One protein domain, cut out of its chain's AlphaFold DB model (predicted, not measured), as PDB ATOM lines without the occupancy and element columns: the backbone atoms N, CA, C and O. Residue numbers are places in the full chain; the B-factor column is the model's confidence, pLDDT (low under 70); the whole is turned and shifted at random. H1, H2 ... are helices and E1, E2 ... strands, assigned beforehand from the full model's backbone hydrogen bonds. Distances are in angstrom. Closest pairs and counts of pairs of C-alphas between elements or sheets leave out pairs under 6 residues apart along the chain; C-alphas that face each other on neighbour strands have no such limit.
ATOM      1  N   LYS A   4      30.484 -14.640 -53.394       94.94
ATOM      2  CA  LYS A   4      31.935 -14.398 -53.523       94.94
ATOM      3  C   LYS A   4      32.533 -13.730 -52.284       94.94
ATOM      4  O   LYS A   4      33.621 -14.085 -51.855       94.94
ATOM      5  N   GLU A   5      31.804 -12.778 -51.703       97.12
ATOM      6  CA  GLU A   5      32.200 -12.107 -50.463       97.12
ATOM      7  C   GLU A   5      32.213 -13.086 -49.284       97.12
ATOM      8  O   GLU A   5      33.156 -13.085 -48.502       97.12
ATOM      9  N   PHE A   6      31.188 -13.936 -49.183       97.50
ATOM     10  CA  PHE A   6      31.106 -14.981 -48.168       97.50
ATOM     11  C   PHE A   6      32.305 -15.934 -48.238       97.50
ATOM     12  O   PHE A   6      32.988 -16.112 -47.235       97.50
ATOM     13  N   ILE A   7      32.589 -16.482 -49.425       97.69
ATOM     14  CA  ILE A   7      33.712 -17.405 -49.643       97.69
ATOM     15  C   ILE A   7      35.034 -16.742 -49.247       97.69
ATOM     16  O   ILE A   7      35.748 -17.277 -48.406       97.69
ATOM     17  N   LYS A   8      35.297 -15.527 -49.746       98.19
ATOM     18  CA  LYS A   8      36.525 -14.781 -49.438       98.19
ATOM     19  C   LYS A   8      36.726 -14.573 -47.937       98.19
ATOM     20  O   LYS A   8      37.823 -14.770 -47.436       98.19
ATOM     21  N   ARG A   9      35.673 -14.184 -47.208       98.38
ATOM     22  CA  ARG A   9      35.759 -13.953 -45.755       98.38
ATOM     23  C   ARG A   9      36.007 -15.241 -44.967       98.38
ATOM     24  O   ARG A   9      36.650 -15.186 -43.927       98.38
ATOM     25  N   VAL A  10      35.496 -16.383 -45.433       98.12
ATOM     26  CA  VAL A  10      35.786 -17.693 -44.821       98.12
ATOM     27  C   VAL A  10      37.238 -18.106 -45.088       98.12
ATOM     28  O   VAL A  10      37.922 -18.547 -44.168       98.12
ATOM     29  N   GLU A  11      37.732 -17.885 -46.307       97.81
ATOM     30  CA  GLU A  11      39.130 -18.140 -46.689       97.81
ATOM     31  C   GLU A  11      40.122 -17.241 -45.937       97.81
ATOM     32  O   GLU A  11      41.173 -17.711 -45.507       97.81
ATOM     33  N   GLU A  12      39.776 -15.974 -45.692       98.00
ATOM     34  CA  GLU A  12      40.575 -15.043 -44.876       98.00
ATOM     35  C   GLU A  12      40.715 -15.496 -43.412       98.00
ATOM     36  O   GLU A  12      41.693 -15.140 -42.756       98.00
ATOM     37  N   LEU A  13      39.779 -16.309 -42.909       96.81
ATOM     38  CA  LEU A  13      39.867 -16.959 -41.596       96.81
ATOM     39  C   LEU A  13      40.660 -18.280 -41.626       96.81
ATOM     40  O   LEU A  13      40.799 -18.930 -40.596       96.81
ATOM     41  N   GLY A  14      41.190 -18.696 -42.780       96.75
ATOM     42  CA  GLY A  14      41.996 -19.915 -42.919       96.75
ATOM     43  C   GLY A  14      41.190 -21.201 -43.127       96.75
ATOM     44  O   GLY A  14      41.713 -22.293 -42.892       96.75
ATOM     45  N   PHE A  15      39.933 -21.088 -43.563       98.06
ATOM     46  CA  PHE A  15      39.051 -22.219 -43.860       98.06
ATOM     47  C   PHE A  15      38.790 -22.338 -45.361       98.06
ATOM     48  O   PHE A  15      38.795 -21.351 -46.089       98.06
ATOM     49  N   GLU A  16      38.509 -23.547 -45.831       98.06
ATOM     50  CA  GLU A  16      38.187 -23.798 -47.237       98.06
ATOM     51  C   GLU A  16      36.673 -23.876 -47.438       98.06
ATOM     52  O   GLU A  16      35.957 -24.412 -46.586       98.06
ATOM     53  N   VAL A  17      36.179 -23.380 -48.577       98.19
ATOM     54  CA  VAL A  17      34.778 -23.540 -48.981       98.19
ATOM     55  C   VAL A  17      34.669 -24.442 -50.206       98.19
ATOM     56  O   VAL A  17      35.079 -24.090 -51.307       98.19
ATOM     57  N   GLU A  18      34.006 -25.579 -50.035       97.31
ATOM     58  CA  GLU A  18      33.698 -26.533 -51.095       97.31
ATOM     59  C   GLU A  18      32.221 -26.417 -51.500       97.31
ATOM     60  O   GLU A  18      31.305 -26.472 -50.676       97.31
ATOM     61  N   SER A  19      31.958 -26.278 -52.798       95.56
ATOM     62  CA  SER A  19      30.600 -26.267 -53.345       95.56
ATOM     63  C   SER A  19      30.179 -27.689 -53.719       95.56
ATOM     64  O   SER A  19      30.675 -28.238 -54.699       95.56
ATOM     65  N   ILE A  20      29.230 -28.279 -52.983       92.69
ATOM     66  CA  ILE A  20      28.763 -29.650 -53.234       92.69
ATOM     67  C   ILE A  20      27.239 -29.753 -53.186       92.69
ATOM     68  O   ILE A  20      26.596 -29.468 -52.174       92.69
ATOM     69  N   GLY A  21      26.640 -30.157 -54.309       92.31
ATOM     70  CA  GLY A  21      25.186 -30.222 -54.456       92.31
ATOM     71  C   GLY A  21      24.515 -28.916 -54.013       92.31
ATOM     72  O   GLY A  21      24.882 -27.830 -54.472       92.31
ATOM     73  N   LEU A  22      23.580 -29.021 -53.068       93.00
ATOM     74  CA  LEU A  22      22.815 -27.896 -52.517       93.00
ATOM     75  C   LEU A  22      23.530 -27.122 -51.397       93.00
ATOM     76  O   LEU A  22      22.948 -26.189 -50.852       93.00
ATOM     77  N   PHE A  23      24.773 -27.463 -51.048       96.19
ATOM     78  CA  PHE A  23      25.463 -26.892 -49.891       96.19
ATOM     79  C   PHE A  23      26.811 -26.272 -50.254       96.19
ATOM     80  O   PHE A  23      27.510 -26.729 -51.161       96.19
ATOM     81  N   TYR A  24      27.180 -25.229 -49.520       97.88
ATOM     82  CA  TYR A  24      28.578 -24.866 -49.310       97.88
ATOM     83  C   TYR A  24      29.054 -25.593 -48.057       97.88
ATOM     84  O   TYR A  24      28.471 -25.399 -46.989       97.88
ATOM     85  N   ARG A  25      30.061 -26.453 -48.186       98.19
ATOM     86  CA  ARG A  25      30.757 -27.081 -47.063       98.19
ATOM     87  C   ARG A  25      31.963 -26.248 -46.699       98.19
ATOM     88  O   ARG A  25      32.673 -25.781 -47.579       98.19
ATOM     89  N   ILE A  26      32.183 -26.084 -45.407       98.50
ATOM     90  CA  ILE A  26      33.338 -25.382 -44.875       98.50
ATOM     91  C   ILE A  26      34.233 -26.438 -44.254       98.50
ATOM     92  O   ILE A  26      33.744 -27.280 -43.492       98.50
ATOM     93  N   LYS A  27      35.519 -26.406 -44.585       98.25
ATOM     94  CA  LYS A  27      36.520 -27.340 -44.077       98.25
ATOM     95  C   LYS A  27      37.618 -26.598 -43.333       98.25
ATOM     96  O   LYS A  27      37.962 -25.469 -43.675       98.25
ATOM     97  N   ASN A  28      38.159 -27.233 -42.302       95.25
ATOM     98  CA  ASN A  28      39.342 -26.734 -41.609       95.25
ATOM     99  C   ASN A  28      40.632 -27.197 -42.310       95.25
ATOM    100  O   ASN A  28      40.604 -27.997 -43.242       95.25
ATOM    101  N   LYS A  29      41.780 -26.739 -41.802       91.50
ATOM    102  CA  LYS A  29      43.123 -27.088 -42.301       91.50
ATOM    103  C   LYS A  29      43.457 -28.590 -42.344       91.50
ATOM    104  O   LYS A  29      44.444 -28.965 -42.964       91.50
ATOM    105  N   ASN A  30      42.672 -29.434 -41.672       92.56
ATOM    106  CA  ASN A  30      42.836 -30.889 -41.660       92.56
ATOM    107  C   ASN A  30      41.889 -31.587 -42.661       92.56
ATOM    108  O   ASN A  30      41.665 -32.787 -42.527       92.56
ATOM    109  N   ASP A  31      41.283 -30.843 -43.598       94.81
ATOM    110  CA  ASP A  31      40.273 -31.320 -44.565       94.81
ATOM    111  C   ASP A  31      39.001 -31.895 -43.899       94.81
ATOM    112  O   ASP A  31      38.192 -32.593 -44.512       94.81
ATOM    113  N   LEU A  32      38.768 -31.577 -42.618       97.06
ATOM    114  CA  LEU A  32      37.552 -31.976 -41.913       97.06
ATOM    115  C   LEU A  32      36.453 -30.943 -42.143       97.06
ATOM    116  O   LEU A  32      36.642 -29.753 -41.884       97.06
ATOM    117  N   VAL A  33      35.272 -31.412 -42.552       98.00
ATOM    118  CA  VAL A  33      34.070 -30.576 -42.639       98.00
ATOM    119  C   VAL A  33      33.704 -30.080 -41.243       98.00
ATOM    120  O   VAL A  33      33.619 -30.868 -40.301       98.00
ATOM    121  N   ILE A  34      33.474 -28.776 -41.121       98.38
ATOM    122  CA  ILE A  34      33.074 -28.116 -39.873       98.38
ATOM    123  C   ILE A  34      31.645 -27.577 -39.948       98.38
ATOM    124  O   ILE A  34      30.966 -27.471 -38.933       98.38
ATOM    125  N   ALA A  35      31.178 -27.236 -41.150       98.38
ATOM    126  CA  ALA A  35      29.837 -26.720 -41.357       98.38
ATOM    127  C   ALA A  35      29.345 -26.964 -42.785       98.38
ATOM    128  O   ALA A  35      30.132 -27.130 -43.719       98.38
ATOM    129  N   ALA A  36      28.028 -26.933 -42.958       98.25
ATOM    130  CA  ALA A  36      27.364 -26.906 -44.251       98.25
ATOM    131  C   ALA A  36      26.254 -25.852 -44.248       98.25
ATOM    132  O   ALA A  36      25.451 -25.783 -43.315       98.25
ATOM    133  N   ILE A  37      26.191 -25.044 -45.301       97.94
ATOM    134  CA  ILE A  37      25.211 -23.964 -45.444       97.94
ATOM    135  C   ILE A  37      24.439 -24.174 -46.732       97.94
ATOM    136  O   ILE A  37      25.029 -24.343 -47.803       97.94
ATOM    137  N   CYS A  38      23.115 -24.173 -46.633       94.94
ATOM    138  CA  CYS A  38      22.254 -24.449 -47.768       94.94
ATOM    139  C   CYS A  38      22.195 -23.270 -48.747       94.94
ATOM    140  O   CYS A  38      21.995 -22.110 -48.366       94.94
ATOM    141  N   LYS A  39      22.330 -23.574 -50.038       93.12
ATOM    142  CA  LYS A  39      22.283 -22.598 -51.134       93.12
ATOM    143  C   LYS A  39      20.870 -22.071 -51.360       93.12
ATOM    144  O   LYS A  39      20.709 -20.873 -51.584       93.12
ATOM    145  N   ASN A  40      19.875 -22.951 -51.252       90.31
ATOM    146  CA  ASN A  40      18.497 -22.725 -51.691       90.31
ATOM    147  C   ASN A  40      17.459 -22.710 -50.555       90.31
ATOM    148  O   ASN A  40      16.275 -22.539 -50.827       90.31
ATOM    149  N   VAL A  41      17.872 -22.858 -49.294       91.94
ATOM    150  CA  VAL A  41      16.980 -22.729 -48.132       91.94
ATOM    151  C   VAL A  41      17.488 -21.617 -47.218       91.94
ATOM    152  O   VAL A  41      18.672 -21.544 -46.877       91.94
ATOM    153  N   LEU A  42      16.587 -20.709 -46.844       94.50
ATOM    154  CA  LEU A  42      16.887 -19.586 -45.960       94.50
ATOM    155  C   LEU A  42      17.233 -20.097 -44.551       94.50
ATOM    156  O   LEU A  42      16.566 -20.996 -44.049       94.50
ATOM    157  N   LEU A  43      18.267 -19.523 -43.919       95.88
ATOM    158  CA  LEU A  43      18.712 -19.843 -42.549       95.88
ATOM    159  C   LEU A  43      19.089 -21.316 -42.270       95.88
ATOM    160  O   LEU A  43      19.357 -21.664 -41.123       95.88
ATOM    161  N   GLN A  44      19.167 -22.183 -43.283       97.00
ATOM    162  CA  GLN A  44      19.564 -23.576 -43.079       97.00
ATOM    163  C   GLN A  44      21.093 -23.701 -43.003       97.00
ATOM    164  O   GLN A  44      21.795 -23.657 -44.018       97.00
ATOM    165  N   ILE A  45      21.588 -23.870 -41.776       98.19
ATOM    166  CA  ILE A  45      22.998 -24.047 -41.412       98.19
ATOM    167  C   ILE A  45      23.112 -25.326 -40.574       98.19
ATOM    168  O   ILE A  45      22.277 -25.574 -39.707       98.19
ATOM    169  N   ASN A  46      24.152 -26.122 -40.807       97.62
ATOM    170  CA  ASN A  46      24.506 -27.265 -39.975       97.62
ATOM    171  C   ASN A  46      25.969 -27.148 -39.536       97.62
ATOM    172  O   ASN A  46      26.849 -27.108 -40.391       97.62
ATOM    173  N   THR A  47      26.226 -27.120 -38.230       97.31
ATOM    174  CA  THR A  47      27.572 -27.132 -37.624       97.31
ATOM    175  C   THR A  47      27.848 -28.413 -36.835       97.31
ATOM    176  O   THR A  47      28.884 -28.529 -36.191       97.31
ATOM    177  N   ASN A  48      26.934 -29.390 -36.863       96.94
ATOM    178  CA  ASN A  48      27.091 -30.661 -36.163       96.94
ATOM    179  C   ASN A  48      28.015 -31.603 -36.951       96.94
ATOM    180  O   ASN A  48      27.575 -32.578 -37.564       96.94
ATOM    181  N   TYR A  49      29.298 -31.261 -36.971       96.81
ATOM    182  CA  TYR A  49      30.363 -32.032 -37.595       96.81
ATOM    183  C   TYR A  49      31.534 -32.171 -36.628       96.81
ATOM    184  O   TYR A  49      31.886 -31.221 -35.940       96.81
ATOM    185  N   LEU A  50      32.211 -33.322 -36.650       94.88
ATOM    186  CA  LEU A  50      33.392 -33.562 -35.812       94.88
ATOM    187  C   LEU A  50      34.483 -32.494 -36.012       94.88
ATOM    188  O   LEU A  50      35.147 -32.104 -35.059       94.88
ATOM    189  N   GLY A  51      34.645 -31.988 -37.240       96.62
ATOM    190  CA  GLY A  51      35.616 -30.941 -37.549       96.62
ATOM    191  C   GLY A  51      35.388 -29.634 -36.780       96.62
ATOM    192  O   GLY A  51      36.354 -28.912 -36.536       96.62
ATOM    193  N   TRP A  52      34.142 -29.349 -36.381       96.75
ATOM    194  CA  TRP A  52      33.770 -28.159 -35.613       96.75
ATOM    195  C   TRP A  52      34.387 -28.161 -34.213       96.75
ATOM    196  O   TRP A  52      34.773 -27.108 -33.717       96.75
ATOM    197  N   GLU A  53      34.560 -29.330 -33.592       94.75
ATOM    198  CA  GLU A  53      35.156 -29.445 -32.254       94.75
ATOM    199  C   GLU A  53      36.616 -28.974 -32.211       94.75
ATOM    200  O   GLU A  53      37.082 -28.507 -31.175       94.75
ATOM    201  N   PHE A  54      37.317 -29.025 -33.347       94.94
ATOM    202  CA  PHE A  54      38.717 -28.613 -33.469       94.94
ATOM    203  C   PHE A  54      38.909 -27.135 -33.831       94.94
ATOM    204  O   PHE A  54      40.044 -26.707 -34.038       94.94
ATOM    205  N   VAL A  55      37.823 -26.368 -33.942       95.94
ATOM    206  CA  VAL A  55      37.868 -24.915 -34.129       95.94
ATOM    207  C   VAL A  55      37.869 -24.249 -32.752       95.94
ATOM    208  O   VAL A  55      37.066 -24.618 -31.887       95.94
ATOM    209  N   ASP A  56      38.765 -23.291 -32.530       96.06
ATOM    210  CA  ASP A  56      38.803 -22.518 -31.289       96.06
ATOM    211  C   ASP A  56      37.543 -21.647 -31.123       96.06
ATOM    212  O   ASP A  56      36.803 -21.380 -32.070       96.06
ATOM    213  N   GLU A  57      37.251 -21.235 -29.890       96.31
ATOM    214  CA  GLU A  57      35.999 -20.534 -29.564       96.31
ATOM    215  C   GLU A  57      35.858 -19.173 -30.265       96.31
ATOM    216  O   GLU A  57      34.743 -18.762 -30.616       96.31
ATOM    217  N   GLU A  58      36.978 -18.486 -30.496       96.94
ATOM    218  CA  GLU A  58      36.996 -17.184 -31.155       96.94
ATOM    219  C   GLU A  58      36.594 -17.342 -32.625       96.94
ATOM    220  O   GLU A  58      35.659 -16.682 -33.099       96.94
ATOM    221  N   ASP A  59      37.225 -18.279 -33.329       96.88
ATOM    222  CA  ASP A  59      36.929 -18.549 -34.731       96.88
ATOM    223  C   ASP A  59      35.568 -19.221 -34.919       96.88
ATOM    224  O   ASP A  59      34.862 -18.879 -35.872       96.88
ATOM    225  N   LYS A  60      35.105 -20.064 -33.982       96.88
ATOM    226  CA  LYS A  60      33.712 -20.559 -33.959       96.88
ATOM    227  C   LYS A  60      32.717 -19.406 -33.998       96.88
ATOM    228  O   LYS A  60      31.774 -19.426 -34.791       96.88
ATOM    229  N   THR A  61      32.934 -18.387 -33.168       97.50
ATOM    230  CA  THR A  61      32.053 -17.214 -33.090       97.50
ATOM    231  C   THR A  61      32.110 -16.391 -34.378       97.50
ATOM    232  O   THR A  61      31.063 -16.044 -34.933       97.50
ATOM    233  N   LYS A  62      33.310 -16.111 -34.905       98.06
ATOM    234  CA  LYS A  62      33.480 -15.378 -36.174       98.06
ATOM    235  C   LYS A  62      32.816 -16.104 -37.342       98.06
ATOM    236  O   LYS A  62      32.056 -15.492 -38.095       98.06
ATOM    237  N   LEU A  63      33.062 -17.407 -37.469       97.81
ATOM    238  CA  LEU A  63      32.487 -18.246 -38.515       97.81
ATOM    239  C   LEU A  63      30.971 -18.306 -38.408       97.81
ATOM    240  O   LEU A  63      30.292 -18.081 -39.405       97.81
ATOM    241  N   PHE A  64      30.423 -18.549 -37.217       97.31
ATOM    242  CA  PHE A  64      28.975 -18.628 -37.054       97.31
ATOM    243  C   PHE A  64      28.287 -17.310 -37.426       97.31
ATOM    244  O   PHE A  64      27.270 -17.327 -38.121       97.31
ATOM    245  N   ASN A  65      28.871 -16.166 -37.057       98.12
ATOM    246  CA  ASN A  65      28.366 -14.858 -37.475       98.12
ATOM    247  C   ASN A  65      28.398 -14.691 -39.002       98.12
ATOM    248  O   ASN A  65      27.404 -14.263 -39.588       98.12
ATOM    249  N   LEU A  66      29.487 -15.097 -39.669       98.12
ATOM    250  CA  LEU A  66      29.569 -15.099 -41.135       98.12
ATOM    251  C   LEU A  66      28.518 -16.019 -41.771       98.12
ATOM    252  O   LEU A  66      27.862 -15.631 -42.741       98.12
ATOM    253  N   PHE A  67      28.331 -17.221 -41.222       98.06
ATOM    254  CA  PHE A  67      27.341 -18.186 -41.701       98.06
ATOM    255  C   PHE A  67      25.935 -17.616 -41.569       98.06
ATOM    256  O   PHE A  67      25.152 -17.686 -42.516       98.06
ATOM    257  N   PHE A  68      25.628 -17.011 -40.424       98.06
ATOM    258  CA  PHE A  68      24.345 -16.380 -40.160       98.06
ATOM    259  C   PHE A  68      24.093 -15.195 -41.096       98.06
ATOM    260  O   PHE A  68      23.030 -15.116 -41.714       98.06
ATOM    261  N   ASP A  69      25.072 -14.309 -41.280       98.06
ATOM    262  CA  ASP A  69      24.967 -13.159 -42.183       98.06
ATOM    263  C   ASP A  69      24.745 -13.568 -43.643       98.06
ATOM    264  O   ASP A  69      23.964 -12.941 -44.373       98.06
ATOM    265  N   TYR A  70      25.388 -14.648 -44.077       97.56
ATOM    266  CA  TYR A  70      25.153 -15.218 -45.395       97.56
ATOM    267  C   TYR A  70      23.779 -15.899 -45.488       97.56
ATOM    268  O   TYR A  70      22.984 -15.571 -46.372       97.56
ATOM    269  N   ALA A  71      23.443 -16.787 -44.552       96.75
ATOM    270  CA  ALA A  71      22.213 -17.575 -44.587       96.75
ATOM    271  C   ALA A  71      20.941 -16.736 -44.369       96.75
ATOM    272  O   ALA A  71      19.874 -17.113 -44.862       96.75
ATOM    273  N   LYS A  72      21.031 -15.590 -43.683       97.25
ATOM    274  CA  LYS A  72      19.921 -14.631 -43.549       97.25
ATOM    275  C   LYS A  72      19.732 -13.755 -44.789       97.25
ATOM    276  O   LYS A  72      18.685 -13.137 -44.948       97.25
ATOM    277  N   THR A  73      20.727 -13.688 -45.679       96.00
ATOM    278  CA  THR A  73      20.584 -12.971 -46.953       96.00
ATOM    279  C   THR A  73      19.554 -13.711 -47.820       96.00
ATOM    280  O   THR A  73      19.723 -14.918 -48.020       96.00
ATOM    281  N   PRO A  74      18.509 -13.041 -48.352       94.38
ATOM    282  CA  PRO A  74      17.541 -13.667 -49.256       94.38
ATOM    283  C   PRO A  74      18.225 -14.335 -50.451       94.38
ATOM    284  O   PRO A  74      19.190 -13.787 -50.979       94.38
ATOM    285  N   ILE A  75      17.728 -15.495 -50.886       90.06
ATOM    286  CA  ILE A  75      18.405 -16.357 -51.874       90.06
ATOM    287  C   ILE A  75      18.720 -15.601 -53.175       90.06
ATOM    288  O   ILE A  75      19.885 -15.549 -53.566       90.06
ATOM    289  N   GLY A  76      17.738 -14.903 -53.761       87.00
ATOM    290  CA  GLY A  76      17.937 -14.090 -54.972       87.00
ATOM    291  C   GLY A  76      18.954 -12.947 -54.817       87.00
ATOM    292  O   GLY A  76      19.511 -12.459 -55.794       87.00
ATOM    293  N   ASN A  77      19.286 -12.560 -53.582       90.25
ATOM    294  CA  ASN A  77      20.280 -11.525 -53.300       90.25
ATOM    295  C   ASN A  77      21.698 -12.081 -53.086       90.25
ATOM    296  O   ASN A  77      22.630 -11.276 -53.000       90.25
ATOM    297  N   ARG A  78      21.897 -13.407 -53.001       88.19
ATOM    298  CA  ARG A  78      23.208 -14.041 -52.738       88.19
ATOM    299  C   ARG A  78      24.092 -14.114 -53.986       88.19
ATOM    300  O   ARG A  78      25.300 -13.900 -53.884       88.19
ATOM    301  N   GLY A  79      23.494 -14.368 -55.149       79.50
ATOM    302  CA  GLY A  79      24.196 -14.485 -56.428       79.50
ATOM    303  C   GLY A  79      24.624 -13.148 -57.040       79.50
ATOM    304  O   GLY A  79      24.176 -12.063 -56.648       79.50
ATOM    305  N   GLU A  80      25.499 -13.239 -58.038       61.06
ATOM    306  CA  GLU A  80      25.592 -12.228 -59.091       61.06
ATOM    307  C   GLU A  80      24.492 -12.516 -60.111       61.06
ATOM    308  O   GLU A  80      24.244 -13.679 -60.430       61.06
ATOM    309  N   LYS A  81      23.830 -11.471 -60.612       59.41
ATOM    310  CA  LYS A  81      22.861 -11.613 -61.700       59.41
ATOM    311  C   LYS A  81      23.572 -12.263 -62.887       59.41
ATOM    312  O   LYS A  81      24.510 -11.678 -63.431       59.41
ATOM    313  N   LYS A  82      23.168 -13.476 -63.267       56.75
ATOM    314  CA  LYS A  82      23.656 -14.106 -64.494       56.75
ATOM    315  C   LYS A  82      22.799 -13.582 -65.632       56.75
ATOM    316  O   LYS A  82      21.592 -13.791 -65.645       56.75
ATOM    317  N   PHE A  83      23.424 -12.879 -66.565       60.88
ATOM    318  CA  PHE A  83      22.764 -12.462 -67.789       60.88
ATOM    319  C   PHE A  83      23.244 -13.346 -68.931       60.88
ATOM    320  O   PHE A  83      24.449 -13.521 -69.110       60.88
ATOM    321  N   TYR A  84      22.314 -13.875 -69.715       65.69
ATOM    322  CA  TYR A  84      22.630 -14.460 -71.012       65.69
ATOM    323  C   TYR A  84      22.303 -13.450 -72.100       65.69
ATOM    324  O   TYR A  84      21.296 -12.747 -72.027       65.69
ATOM    325  N   PHE A  85      23.161 -13.367 -73.113       70.06
ATOM    326  CA  PHE A  85      22.861 -12.578 -74.297       70.06
ATOM    327  C   PHE A  85      22.007 -13.428 -75.241       70.06
ATOM    328  O   PHE A  85      22.478 -14.415 -75.804       70.06
ATOM    329  N   ASP A  86      20.737 -13.065 -75.382       80.62
ATOM    330  CA  ASP A  86      19.833 -13.631 -76.374       80.62
ATOM    331  C   ASP A  86      20.250 -13.113 -77.754       80.62
ATOM    332  O   ASP A  86      19.996 -11.959 -78.104       80.62
ATOM    333  N   LEU A  87      20.927 -13.968 -78.523       83.19
ATOM    334  CA  LEU A  87      21.415 -13.647 -79.865       83.19
ATOM    335  C   LEU A  87      20.284 -13.460 -80.881       83.19
ATOM    336  O   LEU A  87      20.481 -12.766 -81.873       83.19
ATOM    337  N   ALA A  88      19.112 -14.057 -80.653       84.75
ATOM    338  CA  ALA A  88      17.982 -13.930 -81.568       84.75
ATOM    339  C   ALA A  88      17.310 -12.560 -81.427       84.75
ATOM    340  O   ALA A  88      16.911 -11.957 -82.420       84.75
ATOM    341  N   ASN A  89      17.222 -12.054 -80.195       88.69
ATOM    342  CA  ASN A  89      16.570 -10.779 -79.892       88.69
ATOM    343  C   ASN A  89      17.550  -9.652 -79.522       88.69
ATOM    344  O   ASN A  89      17.106  -8.581 -79.116       88.69
ATOM    345  N   PHE A  90      18.860  -9.894 -79.637       86.69
ATOM    346  CA  PHE A  90      19.948  -8.961 -79.314       86.69
ATOM    347  C   PHE A  90      19.778  -8.248 -77.963       86.69
ATOM    348  O   PHE A  90      19.905  -7.026 -77.862       86.69
ATOM    349  N   LYS A  91      19.479  -9.005 -76.902       81.62
ATOM    350  CA  LYS A  91      19.238  -8.450 -75.560       81.62
ATOM    351  C   LYS A  91      19.865  -9.291 -74.456       81.62
ATOM    352  O   LYS A  91      19.977 -10.505 -74.578       81.62
ATOM    353  N   LEU A  92      20.218  -8.648 -73.344       71.75
ATOM    354  CA  LEU A  92      20.587  -9.345 -72.111       71.75
ATOM    355  C   LEU A  92      19.318  -9.807 -71.387       71.75
ATOM    356  O   LEU A  92      18.411  -9.011 -71.143       71.75
ATOM    357  N   VAL A  93      19.273 -11.085 -71.036       79.69
ATOM    358  CA  VAL A  93      18.200 -11.708 -70.262       79.69
ATOM    359  C   VAL A  93      18.777 -12.120 -68.918       79.69
ATOM    360  O   VAL A  93      19.737 -12.886 -68.867       79.69
ATOM    361  N   GLU A  94      18.218 -11.577 -67.839       72.69
ATOM    362  CA  GLU A  94      18.541 -12.004 -66.478       72.69
ATOM    363  C   GLU A  94      17.979 -13.407 -66.253       72.69
ATOM    364  O   GLU A  94      16.817 -13.669 -66.561       72.69
ATOM    365  N   VAL A  95      18.814 -14.307 -65.748       63.78
ATOM    366  CA  VAL A  95      18.424 -15.675 -65.425       63.78
ATOM    367  C   VAL A  95      18.453 -15.822 -63.916       63.78
ATOM    368  O   VAL A  95      19.500 -15.669 -63.283       63.78
ATOM    369  N   GLU A  96      17.280 -16.093 -63.358       51.12
ATOM    370  CA  GLU A  96      17.139 -16.566 -61.988       51.12
ATOM    371  C   GLU A  96      17.519 -18.057 -61.968       51.12
ATOM    372  O   GLU A  96      17.016 -18.832 -62.784       51.12
TER     373      GLU A  96
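Overview. This is residues 4 to 96 of the 97 residues of an uncharacterized protein of Anaerococcus tetradius ATCC 35098 (UniProt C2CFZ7). A three-stranded sheet, E1 to E3, has two helices, H1 and H3, side by side over one face, and a two-stranded hairpin arm, E4 and E5, reaches away from this body and makes much of the length. The link after E3 folds back beside that strand at residues 45 to 46. The 93 printed residues hold H1, E1, E2, E3, H2, H3, H4, E4 and E5, in the mixed class; both sheets are antiparallel, in the orders E1 - E2 - E3 and E4 - E5. The whole is loose, with a radius of gyration of the C-alphas of 16.0 A and spans of 54 by 23 by 21 A.

Along the chain. E1 is residues 16 to 20, E2 23 to 27 and E3 33 to 38, 14.3 A long. H1, residues 4 to 12, begins at C-alpha 4 (31.935, -14.398, -53.523). H3, residues 57 to 71, is 20.6 A long; H2 is 50 to 53 and H4 75 to 78. E4 is 82 to 86; E5, 91 to 95, ends at C-alpha 95 (18.424, -15.675, -65.425).

Arrangement. E1, E2 and E3 form a meander, each strand the antiparallel neighbour of the one before, with N 18 and O 25 at 2.8 A and N 24 and O 37 at 2.9 A. On the same face, H1 is over E1 at a height over the sheet of 9.1 A and H3 over E3 at 10.6 A. H1 and H3 touch at Phe 6 and Tyr 70, C-alphas 6.6 A apart, at a shallow tilt of 6 degrees, opposite ways. H2 only grazes the sheet. H4 is close to H3 but not clearly touching, the closest C-alphas, of Tyr 70 and Arg 78, 7.7 A apart. In the hairpin E4 and E5, N 84 and O 93 are 2.9 A apart. In H1 and H3 every O i to N i+4 pair is within hydrogen-bond range; H2 and H4 are too short for one.

Size, cuts and confidence. The farthest C-alphas, of Glu 57 and Ala 88, are 55.4 A apart. The printed part has no cut. The link from E3 to H2 is long. Residues 80 to 84 and 95 to 96 have pLDDT under 70.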